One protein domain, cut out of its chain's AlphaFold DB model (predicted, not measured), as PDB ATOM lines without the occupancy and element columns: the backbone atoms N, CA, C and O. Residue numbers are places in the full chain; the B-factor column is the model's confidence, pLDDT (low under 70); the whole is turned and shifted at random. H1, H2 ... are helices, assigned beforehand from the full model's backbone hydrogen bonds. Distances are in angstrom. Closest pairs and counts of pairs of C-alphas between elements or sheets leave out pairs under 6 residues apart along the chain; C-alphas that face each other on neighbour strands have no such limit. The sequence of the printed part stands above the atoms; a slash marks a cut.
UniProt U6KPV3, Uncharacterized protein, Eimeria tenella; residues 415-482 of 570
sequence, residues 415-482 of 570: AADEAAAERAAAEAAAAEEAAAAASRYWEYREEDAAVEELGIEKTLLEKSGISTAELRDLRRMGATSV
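This is residues 415 to 482 of the 570 residues of an uncharacterized protein of Eimeria tenella (UniProt U6KPV3). One long straight helix, H1, makes the length of the domain, and past its last residue, 453, the backbone turns into a small, loose hook of two short helices, H2 and H3, each pointing across the direction of H1. Residues 415 to 446 of H1 stick out as an arm, and the chain folds back through H2 so that H3 lies beside the last part of H1 without touching it. The printed part has 68 residues with three named helices, in the order H1, H2, H3, and no named strand; the class is all helix. The whole is extended, with a radius of gyration of the C-alphas of 20.1 A and spans of 62 by 20 by 19 A.

H1, residues 415 to 453, touches no helix. H2, residues 458 to 464, follows it over a tight link of 4 residues; the two are only just apart, with their closest C-alphas at 8.2 A. H3, residues 468 to 476, follows H2 over a tight link of 3 residues, and these two are also only just apart, at 8.0 A. H1 and H3 are apart. Every O i to N i+4 pair is within hydrogen-bond range in H2 and H3, and 33 of 35 are in H1.

H1 begins at C-alpha 415, at (4.936, -15.992, -82.228), and is 58.6 A long to C-alpha 453, at (14.772, -73.032, -91.210). H2 measures 10.1 A from first to last C-alpha. H3 measures 12.5 A and ends at C-alpha 476, at (21.623, -62.039, -77.071).

The C-alphas of Ala 415 and Lys 463 are the two farthest apart, at 62.4 A. The printed part has no cut, and both links between helices are tight. The mean pLDDT of the printed part is 77.1; residue 451, residues 454 to 457, residues 459 to 460 and residues 478 to 482 are under 70.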
ATOM      1  N   ALA A 415       5.653 -14.889 -82.873       70.75
ATOM      2  CA  ALA A 415       4.936 -15.992 -82.228       70.75
ATOM      3  C   ALA A 415       4.390 -17.042 -83.223       70.75
ATOM      4  O   ALA A 415       4.170 -18.195 -82.846       70.75
ATOM      5  N   ALA A 416       4.168 -16.669 -84.490       76.81
ATOM      6  CA  ALA A 416       3.714 -17.600 -85.522       76.81
ATOM      7  C   ALA A 416       4.844 -18.530 -85.999       76.81
ATOM      8  O   ALA A 416       4.606 -19.726 -86.190       76.81
ATOM      9  N   ASP A 417       6.068 -18.008 -86.132       75.56
ATOM     10  CA  ASP A 417       7.243 -18.789 -86.541       75.56
ATOM     11  C   ASP A 417       7.656 -19.815 -85.469       75.56
ATOM     12  O   ASP A 417       7.961 -20.964 -85.795       75.56
ATOM     13  N   GLU A 418       7.589 -19.458 -84.181       77.06
ATOM     14  CA  GLU A 418       7.868 -20.393 -83.076       77.06
ATOM     15  C   GLU A 418       6.852 -21.553 -83.038       77.06
ATOM     16  O   GLU A 418       7.228 -22.725 -82.948       77.06
ATOM     17  N   ALA A 419       5.560 -21.254 -83.228       81.06
ATOM     18  CA  ALA A 419       4.506 -22.269 -83.315       81.06
ATOM     19  C   ALA A 419       4.612 -23.161 -84.573       81.06
ATOM     20  O   ALA A 419       4.144 -24.306 -84.563       81.06
ATOM     21  N   ALA A 420       5.220 -22.667 -85.656       83.38
ATOM     22  CA  ALA A 420       5.549 -23.475 -86.829       83.38
ATOM     23  C   ALA A 420       6.748 -24.404 -86.558       83.38
ATOM     24  O   ALA A 420       6.701 -25.585 -86.917       83.38
ATOM     25  N   ALA A 421       7.779 -23.910 -85.865       82.50
ATOM     26  CA  ALA A 421       8.957 -24.690 -85.491       82.50
ATOM     27  C   ALA A 421       8.623 -25.851 -84.534       82.50
ATOM     28  O   ALA A 421       9.059 -26.979 -84.775       82.50
ATOM     29  N   GLU A 422       7.799 -25.629 -83.499       85.94
ATOM     30  CA  GLU A 422       7.377 -26.718 -82.598       85.94
ATOM     31  C   GLU A 422       6.565 -27.805 -83.327       85.94
ATOM     32  O   GLU A 422       6.720 -28.993 -83.028       85.94
ATOM     33  N   ARG A 423       5.748 -27.439 -84.326       87.19
ATOM     34  CA  ARG A 423       5.012 -28.414 -85.154       87.19
ATOM     35  C   ARG A 423       5.938 -29.247 -86.035       87.19
ATOM     36  O   ARG A 423       5.795 -30.466 -86.050       87.19
ATOM     37  N   ALA A 424       6.902 -28.618 -86.706       87.25
ATOM     38  CA  ALA A 424       7.885 -29.332 -87.522       87.25
ATOM     39  C   ALA A 424       8.730 -30.311 -86.680       87.25
ATOM     40  O   ALA A 424       8.988 -31.436 -87.108       87.25
ATOM     41  N   ALA A 425       9.102 -29.923 -85.455       85.88
ATOM     42  CA  ALA A 425       9.807 -30.800 -84.521       85.88
ATOM     43  C   ALA A 425       8.946 -31.993 -84.055       85.88
ATOM     44  O   ALA A 425       9.448 -33.113 -83.956       85.88
ATOM     45  N   ALA A 426       7.651 -31.778 -83.799       87.06
ATOM     46  CA  ALA A 426       6.725 -32.849 -83.424       87.06
ATOM     47  C   ALA A 426       6.477 -33.849 -84.571       87.06
ATOM     48  O   ALA A 426       6.438 -35.056 -84.337       87.06
ATOM     49  N   GLU A 427       6.353 -33.364 -85.810       89.00
ATOM     50  CA  GLU A 427       6.179 -34.212 -86.997       89.00
ATOM     51  C   GLU A 427       7.443 -35.034 -87.304       89.00
ATOM     52  O   GLU A 427       7.348 -36.230 -87.584       89.00
ATOM     53  N   ALA A 428       8.635 -34.445 -87.142       88.38
ATOM     54  CA  ALA A 428       9.905 -35.162 -87.263       88.38
ATOM     55  C   ALA A 428      10.053 -36.287 -86.218       88.38
ATOM     56  O   ALA A 428      10.441 -37.402 -86.568       88.38
ATOM     57  N   ALA A 429       9.690 -36.033 -84.955       86.50
ATOM     58  CA  ALA A 429       9.729 -37.048 -83.898       86.50
ATOM     59  C   ALA A 429       8.752 -38.212 -84.163       86.50
ATOM     60  O   ALA A 429       9.107 -39.377 -83.975       86.50
ATOM     61  N   ALA A 430       7.546 -37.918 -84.662       88.06
ATOM     62  CA  ALA A 430       6.578 -38.944 -85.054       88.06
ATOM     63  C   ALA A 430       7.069 -39.791 -86.247       88.06
ATOM     64  O   ALA A 430       6.832 -41.001 -86.291       88.06
ATOM     65  N   ALA A 431       7.787 -39.182 -87.197       87.69
ATOM     66  CA  ALA A 431       8.406 -39.896 -88.312       87.69
ATOM     67  C   ALA A 431       9.548 -40.827 -87.855       87.69
ATOM     68  O   ALA A 431       9.667 -41.943 -88.367       87.69
ATOM     69  N   GLU A 432      10.353 -40.414 -86.870       84.69
ATOM     70  CA  GLU A 432      11.409 -41.255 -86.287       84.69
ATOM     71  C   GLU A 432      10.826 -42.448 -85.508       84.69
ATOM     72  O   GLU A 432      11.279 -43.581 -85.698       84.69
ATOM     73  N   GLU A 433       9.769 -42.249 -84.711       82.44
ATOM     74  CA  GLU A 433       9.081 -43.357 -84.029       82.44
ATOM     75  C   GLU A 433       8.451 -44.341 -85.032       82.44
ATOM     76  O   GLU A 433       8.591 -45.558 -84.878       82.44
ATOM     77  N   ALA A 434       7.834 -43.844 -86.110       83.25
ATOM     78  CA  ALA A 434       7.295 -44.687 -87.178       83.25
ATOM     79  C   ALA A 434       8.392 -45.500 -87.897       83.25
ATOM     80  O   ALA A 434       8.202 -46.688 -88.174       83.25
ATOM     81  N   ALA A 435       9.563 -44.905 -88.149       81.81
ATOM     82  CA  ALA A 435      10.715 -45.607 -88.715       81.81
ATOM     83  C   ALA A 435      11.276 -46.676 -87.754       81.81
ATOM     84  O   ALA A 435      11.593 -47.790 -88.182       81.81
ATOM     85  N   ALA A 436      11.336 -46.380 -86.452       79.31
ATOM     86  CA  ALA A 436      11.759 -47.318 -85.410       79.31
ATOM     87  C   ALA A 436      10.748 -48.460 -85.171       79.31
ATOM     88  O   ALA A 436      11.137 -49.562 -84.778       79.31
ATOM     89  N   ALA A 437       9.456 -48.233 -85.419       80.38
ATOM     90  CA  ALA A 437       8.442 -49.285 -85.433       80.38
ATOM     91  C   ALA A 437       8.573 -50.180 -86.679       80.38
ATOM     92  O   ALA A 437       8.496 -51.407 -86.573       80.38
ATOM     93  N   ALA A 438       8.827 -49.584 -87.849       79.69
ATOM     94  CA  ALA A 438       9.001 -50.312 -89.102       79.69
ATOM     95  C   ALA A 438      10.249 -51.213 -89.100       79.69
ATOM     96  O   ALA A 438      10.163 -52.359 -89.541       79.69
ATOM     97  N   SER A 439      11.389 -50.748 -88.577       74.81
ATOM     98  CA  SER A 439      12.622 -51.551 -88.514       74.81
ATOM     99  C   SER A 439      12.464 -52.801 -87.642       74.81
ATOM    100  O   SER A 439      12.804 -53.899 -88.082       74.81
ATOM    101  N   ARG A 440      11.837 -52.669 -86.462       76.06
ATOM    102  CA  ARG A 440      11.491 -53.802 -85.584       76.06
ATOM    103  C   ARG A 440      10.608 -54.836 -86.289       76.06
ATOM    104  O   ARG A 440      10.798 -56.032 -86.099       76.06
ATOM    105  N   TYR A 441       9.655 -54.400 -87.118       73.00
ATOM    106  CA  TYR A 441       8.770 -55.313 -87.851       73.00
ATOM    107  C   TYR A 441       9.516 -56.186 -88.878       73.00
ATOM    108  O   TYR A 441       9.155 -57.348 -89.067       73.00
ATOM    109  N   TRP A 442      10.577 -55.665 -89.504       74.12
ATOM    110  CA  TRP A 442      11.443 -56.463 -90.380       74.12
ATOM    111  C   TRP A 442      12.330 -57.436 -89.593       74.12
ATOM    112  O   TRP A 442      12.403 -58.605 -89.968       74.12
ATOM    113  N   GLU A 443      12.912 -57.000 -88.469       71.38
ATOM    114  CA  GLU A 443      13.722 -57.849 -87.575       71.38
ATOM    115  C   GLU A 443      12.933 -59.086 -87.102       71.38
ATOM    116  O   GLU A 443      13.409 -60.216 -87.230       71.38
ATOM    117  N   TYR A 444      11.673 -58.908 -86.678       74.25
ATOM    118  CA  TYR A 444      10.785 -60.023 -86.317       74.25
ATOM    119  C   TYR A 444      10.563 -61.027 -87.459       74.25
ATOM    120  O   TYR A 444      10.454 -62.228 -87.210       74.25
ATOM    121  N   ARG A 445      10.487 -60.556 -88.710       77.06
ATOM    122  CA  ARG A 445      10.171 -61.399 -89.871       77.06
ATOM    123  C   ARG A 445      11.353 -62.258 -90.318       77.06
ATOM    124  O   ARG A 445      11.141 -63.398 -90.725       77.06
ATOM    125  N   GLU A 446      12.571 -61.727 -90.249       77.06
ATOM    126  CA  GLU A 446      13.785 -62.501 -90.545       77.06
ATOM    127  C   GLU A 446      14.076 -63.526 -89.437       77.06
ATOM    128  O   GLU A 446      14.437 -64.667 -89.729       77.06
ATOM    129  N   GLU A 447      13.829 -63.178 -88.169       70.94
ATOM    130  CA  GLU A 447      13.981 -64.119 -87.054       70.94
ATOM    131  C   GLU A 447      13.003 -65.298 -87.096       70.94
ATOM    132  O   GLU A 447      13.428 -66.427 -86.842       70.94
ATOM    133  N   ASP A 448      11.720 -65.065 -87.390       73.50
ATOM    134  CA  ASP A 448      10.721 -66.142 -87.450       73.50
ATOM    135  C   ASP A 448      11.028 -67.114 -88.608       73.50
ATOM    136  O   ASP A 448      10.945 -68.331 -88.424       73.50
ATOM    137  N   ALA A 449      11.495 -66.606 -89.758       78.44
ATOM    138  CA  ALA A 449      11.977 -67.440 -90.863       78.44
ATOM    139  C   ALA A 449      13.211 -68.277 -90.465       78.44
ATOM    140  O   ALA A 449      13.268 -69.474 -90.746       78.44
ATOM    141  N   ALA A 450      14.165 -67.686 -89.738       72.81
ATOM    142  CA  ALA A 450      15.338 -68.399 -89.229       72.81
ATOM    143  C   ALA A 450      14.999 -69.435 -88.134       72.81
ATOM    144  O   ALA A 450      15.755 -70.384 -87.925       72.81
ATOM    145  N   VAL A 451      13.881 -69.289 -87.412       68.38
ATOM    146  CA  VAL A 451      13.379 -70.322 -86.485       68.38
ATOM    147  C   VAL A 451      12.782 -71.508 -87.250       68.38
ATOM    148  O   VAL A 451      13.008 -72.650 -86.847       68.38
ATOM    149  N   GLU A 452      12.079 -71.256 -88.356       74.25
ATOM    150  CA  GLU A 452      11.517 -72.303 -89.219       74.25
ATOM    151  C   GLU A 452      12.615 -73.080 -89.975       74.25
ATOM    152  O   GLU A 452      12.606 -74.312 -89.965       74.25
ATOM    153  N   GLU A 453      13.629 -72.395 -90.523       74.81
ATOM    154  CA  GLU A 453      14.772 -73.032 -91.210       74.81
ATOM    155  C   GLU A 453      15.605 -73.938 -90.283       74.81
ATOM    156  O   GLU A 453      16.083 -74.994 -90.703       74.81
ATOM    157  N   LEU A 454      15.736 -73.586 -88.998       69.69
ATOM    158  CA  LEU A 454      16.467 -74.395 -88.013       69.69
ATOM    159  C   LEU A 454      15.761 -75.710 -87.630       69.69
ATOM    160  O   LEU A 454      16.314 -76.484 -86.844       69.69
ATOM    161  N   GLY A 455      14.551 -75.978 -88.138       65.75
ATOM    162  CA  GLY A 455      13.817 -77.221 -87.875       65.75
ATOM    163  C   GLY A 455      13.427 -77.416 -86.405       65.75
ATOM    164  O   GLY A 455      13.112 -78.533 -85.988       65.75
ATOM    165  N   ILE A 456      13.456 -76.349 -85.600       68.50
ATOM    166  CA  ILE A 456      13.016 -76.379 -84.205       68.50
ATOM    167  C   ILE A 456      11.490 -76.382 -84.225       68.50
ATOM    168  O   ILE A 456      10.861 -75.325 -84.240       68.50
ATOM    169  N   GLU A 457      10.897 -77.580 -84.267       65.56
ATOM    170  CA  GLU A 457       9.444 -77.755 -84.300       65.56
ATOM    171  C   GLU A 457       8.755 -76.827 -83.293       65.56
ATOM    172  O   GLU A 457       9.053 -76.857 -82.096       65.56
ATOM    173  N   LYS A 458       7.777 -76.045 -83.760       70.44
ATOM    174  CA  LYS A 458       7.033 -75.082 -82.931       70.44
ATOM    175  C   LYS A 458       6.420 -75.732 -81.679       70.44
ATOM    176  O   LYS A 458       6.428 -75.147 -80.599       70.44
ATOM    177  N   THR A 459       6.027 -77.004 -81.803       66.31
ATOM    178  CA  THR A 459       5.513 -77.839 -80.703       66.31
ATOM    179  C   THR A 459       6.528 -78.069 -79.576       66.31
ATOM    180  O   THR A 459       6.135 -78.368 -78.451       66.31
ATOM    181  N   LEU A 460       7.829 -77.967 -79.856       69.38
ATOM    182  CA  LEU A 460       8.924 -78.186 -78.909       69.38
ATOM    183  C   LEU A 460       9.196 -76.914 -78.088       69.38
ATOM    184  O   LEU A 460       9.414 -77.018 -76.881       69.38
ATOM    185  N   LEU A 461       9.059 -75.725 -78.693       71.38
ATOM    186  CA  LEU A 461       8.967 -74.456 -77.956       71.38
ATOM    187  C   LEU A 461       7.766 -74.479 -77.000       71.38
ATOM    188  O   LEU A 461       7.943 -74.309 -75.797       71.38
ATOM    189  N   GLU A 462       6.569 -74.771 -77.514       77.75
ATOM    190  CA  GLU A 462       5.325 -74.804 -76.726       77.75
ATOM    191  C   GLU A 462       5.405 -75.781 -75.539       77.75
ATOM    192  O   GLU A 462       5.003 -75.439 -74.428       77.75
ATOM    193  N   LYS A 463       6.003 -76.968 -75.729       77.56
ATOM    194  CA  LYS A 463       6.239 -77.952 -74.651       77.56
ATOM    195  C   LYS A 463       7.327 -77.537 -73.653       77.56
ATOM    196  O   LYS A 463       7.334 -78.058 -72.541       77.56
ATOM    197  N   SER A 464       8.252 -76.653 -74.029       79.25
ATOM    198  CA  SER A 464       9.326 -76.184 -73.138       79.25
ATOM    199  C   SER A 464       8.869 -75.114 -72.143       79.25
ATOM    200  O   SER A 464       9.521 -74.918 -71.121       79.25
ATOM    201  N   GLY A 465       7.775 -74.404 -72.444       83.69
ATOM    202  CA  GLY A 465       7.304 -73.250 -71.671       83.69
ATOM    203  C   GLY A 465       8.161 -71.981 -71.812       83.69
ATOM    204  O   GLY A 465       7.772 -70.944 -71.281       83.69
ATOM    205  N   ILE A 466       9.288 -72.038 -72.533       82.56
ATOM    206  CA  ILE A 466      10.167 -70.890 -72.789       82.56
ATOM    207  C   ILE A 466       9.484 -69.951 -73.785       82.56
ATOM    208  O   ILE A 466       9.062 -70.365 -74.869       82.56
ATOM    209  N   SER A 467       9.391 -68.668 -73.435       85.06
ATOM    210  CA  SER A 467       8.791 -67.670 -74.325       85.06
ATOM    211  C   SER A 467       9.714 -67.327 -75.504       85.06
ATOM    212  O   SER A 467      10.939 -67.359 -75.390       85.06
ATOM    213  N   THR A 468       9.152 -66.920 -76.646       80.31
ATOM    214  CA  THR A 468       9.961 -66.475 -77.801       80.31
ATOM    215  C   THR A 468      10.813 -65.239 -77.485       80.31
ATOM    216  O   THR A 468      11.877 -65.065 -78.072       80.31
ATOM    217  N   ALA A 469      10.394 -64.401 -76.530       82.12
ATOM    218  CA  ALA A 469      11.188 -63.285 -76.013       82.12
ATOM    219  C   ALA A 469      12.399 -63.761 -75.188       82.12
ATOM    220  O   ALA A 469      13.518 -63.317 -75.418       82.12
ATOM    221  N   GLU A 470      12.204 -64.728 -74.292       81.50
ATOM    222  CA  GLU A 470      13.285 -65.340 -73.508       81.50
ATOM    223  C   GLU A 470      14.297 -66.075 -74.404       81.50
ATOM    224  O   GLU A 470      15.503 -66.014 -74.168       81.50
ATOM    225  N   LEU A 471      13.837 -66.687 -75.500       81.00
ATOM    226  CA  LEU A 471      14.707 -67.307 -76.505       81.00
ATOM    227  C   LEU A 471      15.556 -66.260 -77.265       81.00
ATOM    228  O   LEU A 471      16.728 -66.517 -77.549       81.00
ATOM    229  N   ARG A 472      15.028 -65.050 -77.521       80.50
ATOM    230  CA  ARG A 472      15.823 -63.909 -78.030       80.50
ATOM    231  C   ARG A 472      16.875 -63.454 -77.028       80.50
ATOM    232  O   ARG A 472      18.026 -63.266 -77.410       80.50
ATOM    233  N   ASP A 473      16.519 -63.306 -75.756       81.00
ATOM    234  CA  ASP A 473      17.477 -62.855 -74.743       81.00
ATOM    235  C   ASP A 473      18.560 -63.913 -74.463       81.00
ATOM    236  O   ASP A 473      19.728 -63.561 -74.299       81.00
ATOM    237  N   LEU A 474      18.247 -65.210 -74.563       80.94
ATOM    238  CA  LEU A 474      19.252 -66.284 -74.579       80.94
ATOM    239  C   LEU A 474      20.195 -66.192 -75.796       80.94
ATOM    240  O   LEU A 474      21.409 -66.358 -75.638       80.94
ATOM    241  N   ARG A 475      19.682 -65.872 -76.996       77.38
ATOM    242  CA  ARG A 475      20.517 -65.597 -78.185       77.38
ATOM    243  C   ARG A 475      21.410 -64.365 -77.975       77.38
ATOM    244  O   ARG A 475      22.605 -64.442 -78.254       77.38
ATOM    245  N   ARG A 476      20.875 -63.270 -77.419       79.88
ATOM    246  CA  ARG A 476      21.623 -62.039 -77.071       79.88
ATOM    247  C   ARG A 476      22.706 -62.282 -76.017       79.88
ATOM    248  O   ARG A 476      23.781 -61.702 -76.109       79.88
ATOM    249  N   MET A 477      22.468 -63.191 -75.070       76.12
ATOM    250  CA  MET A 477      23.468 -63.666 -74.102       76.12
ATOM    251  C   MET A 477      24.498 -64.649 -74.698       76.12
ATOM    252  O   MET A 477      25.313 -65.209 -73.964       76.12
ATOM    253  N   GLY A 478      24.491 -64.877 -76.015       69.88
ATOM    254  CA  GLY A 478      25.475 -65.709 -76.709       69.88
ATOM    255  C   GLY A 478      25.267 -67.219 -76.555       69.88
ATOM    256  O   GLY A 478      26.154 -67.991 -76.918       69.88
ATOM    257  N   ALA A 479      24.112 -67.675 -76.058       67.00
ATOM    258  CA  ALA A 479      23.783 -69.099 -75.937       67.00
ATOM    259  C   ALA A 479      23.330 -69.694 -77.288       67.00
ATOM    260  O   ALA A 479      22.226 -70.218 -77.426       67.00
ATOM    261  N   THR A 480      24.188 -69.612 -78.310       55.12
ATOM    262  CA  THR A 480      23.850 -69.882 -79.723       55.12
ATOM    263  C   THR A 480      23.516 -71.341 -80.056       55.12
ATOM    264  O   THR A 480      23.117 -71.622 -81.183       55.12
ATOM    265  N   SER A 481      23.669 -72.284 -79.122       57.41
ATOM    266  CA  SER A 481      23.316 -73.694 -79.336       57.41
ATOM    267  C   SER A 481      22.885 -74.400 -78.043       57.41
ATOM    268  O   SER A 481      23.633 -75.205 -77.477       57.41
ATOM    269  N   VAL A 482      21.660 -74.138 -77.579       58.41
ATOM    270  CA  VAL A 482      21.008 -74.988 -76.568       58.41
ATOM    271  C   VAL A 482      20.531 -76.271 -77.254       58.41
ATOM    272  O   VAL A 482      19.452 -76.321 -77.841       58.41
TER     273      VAL A 482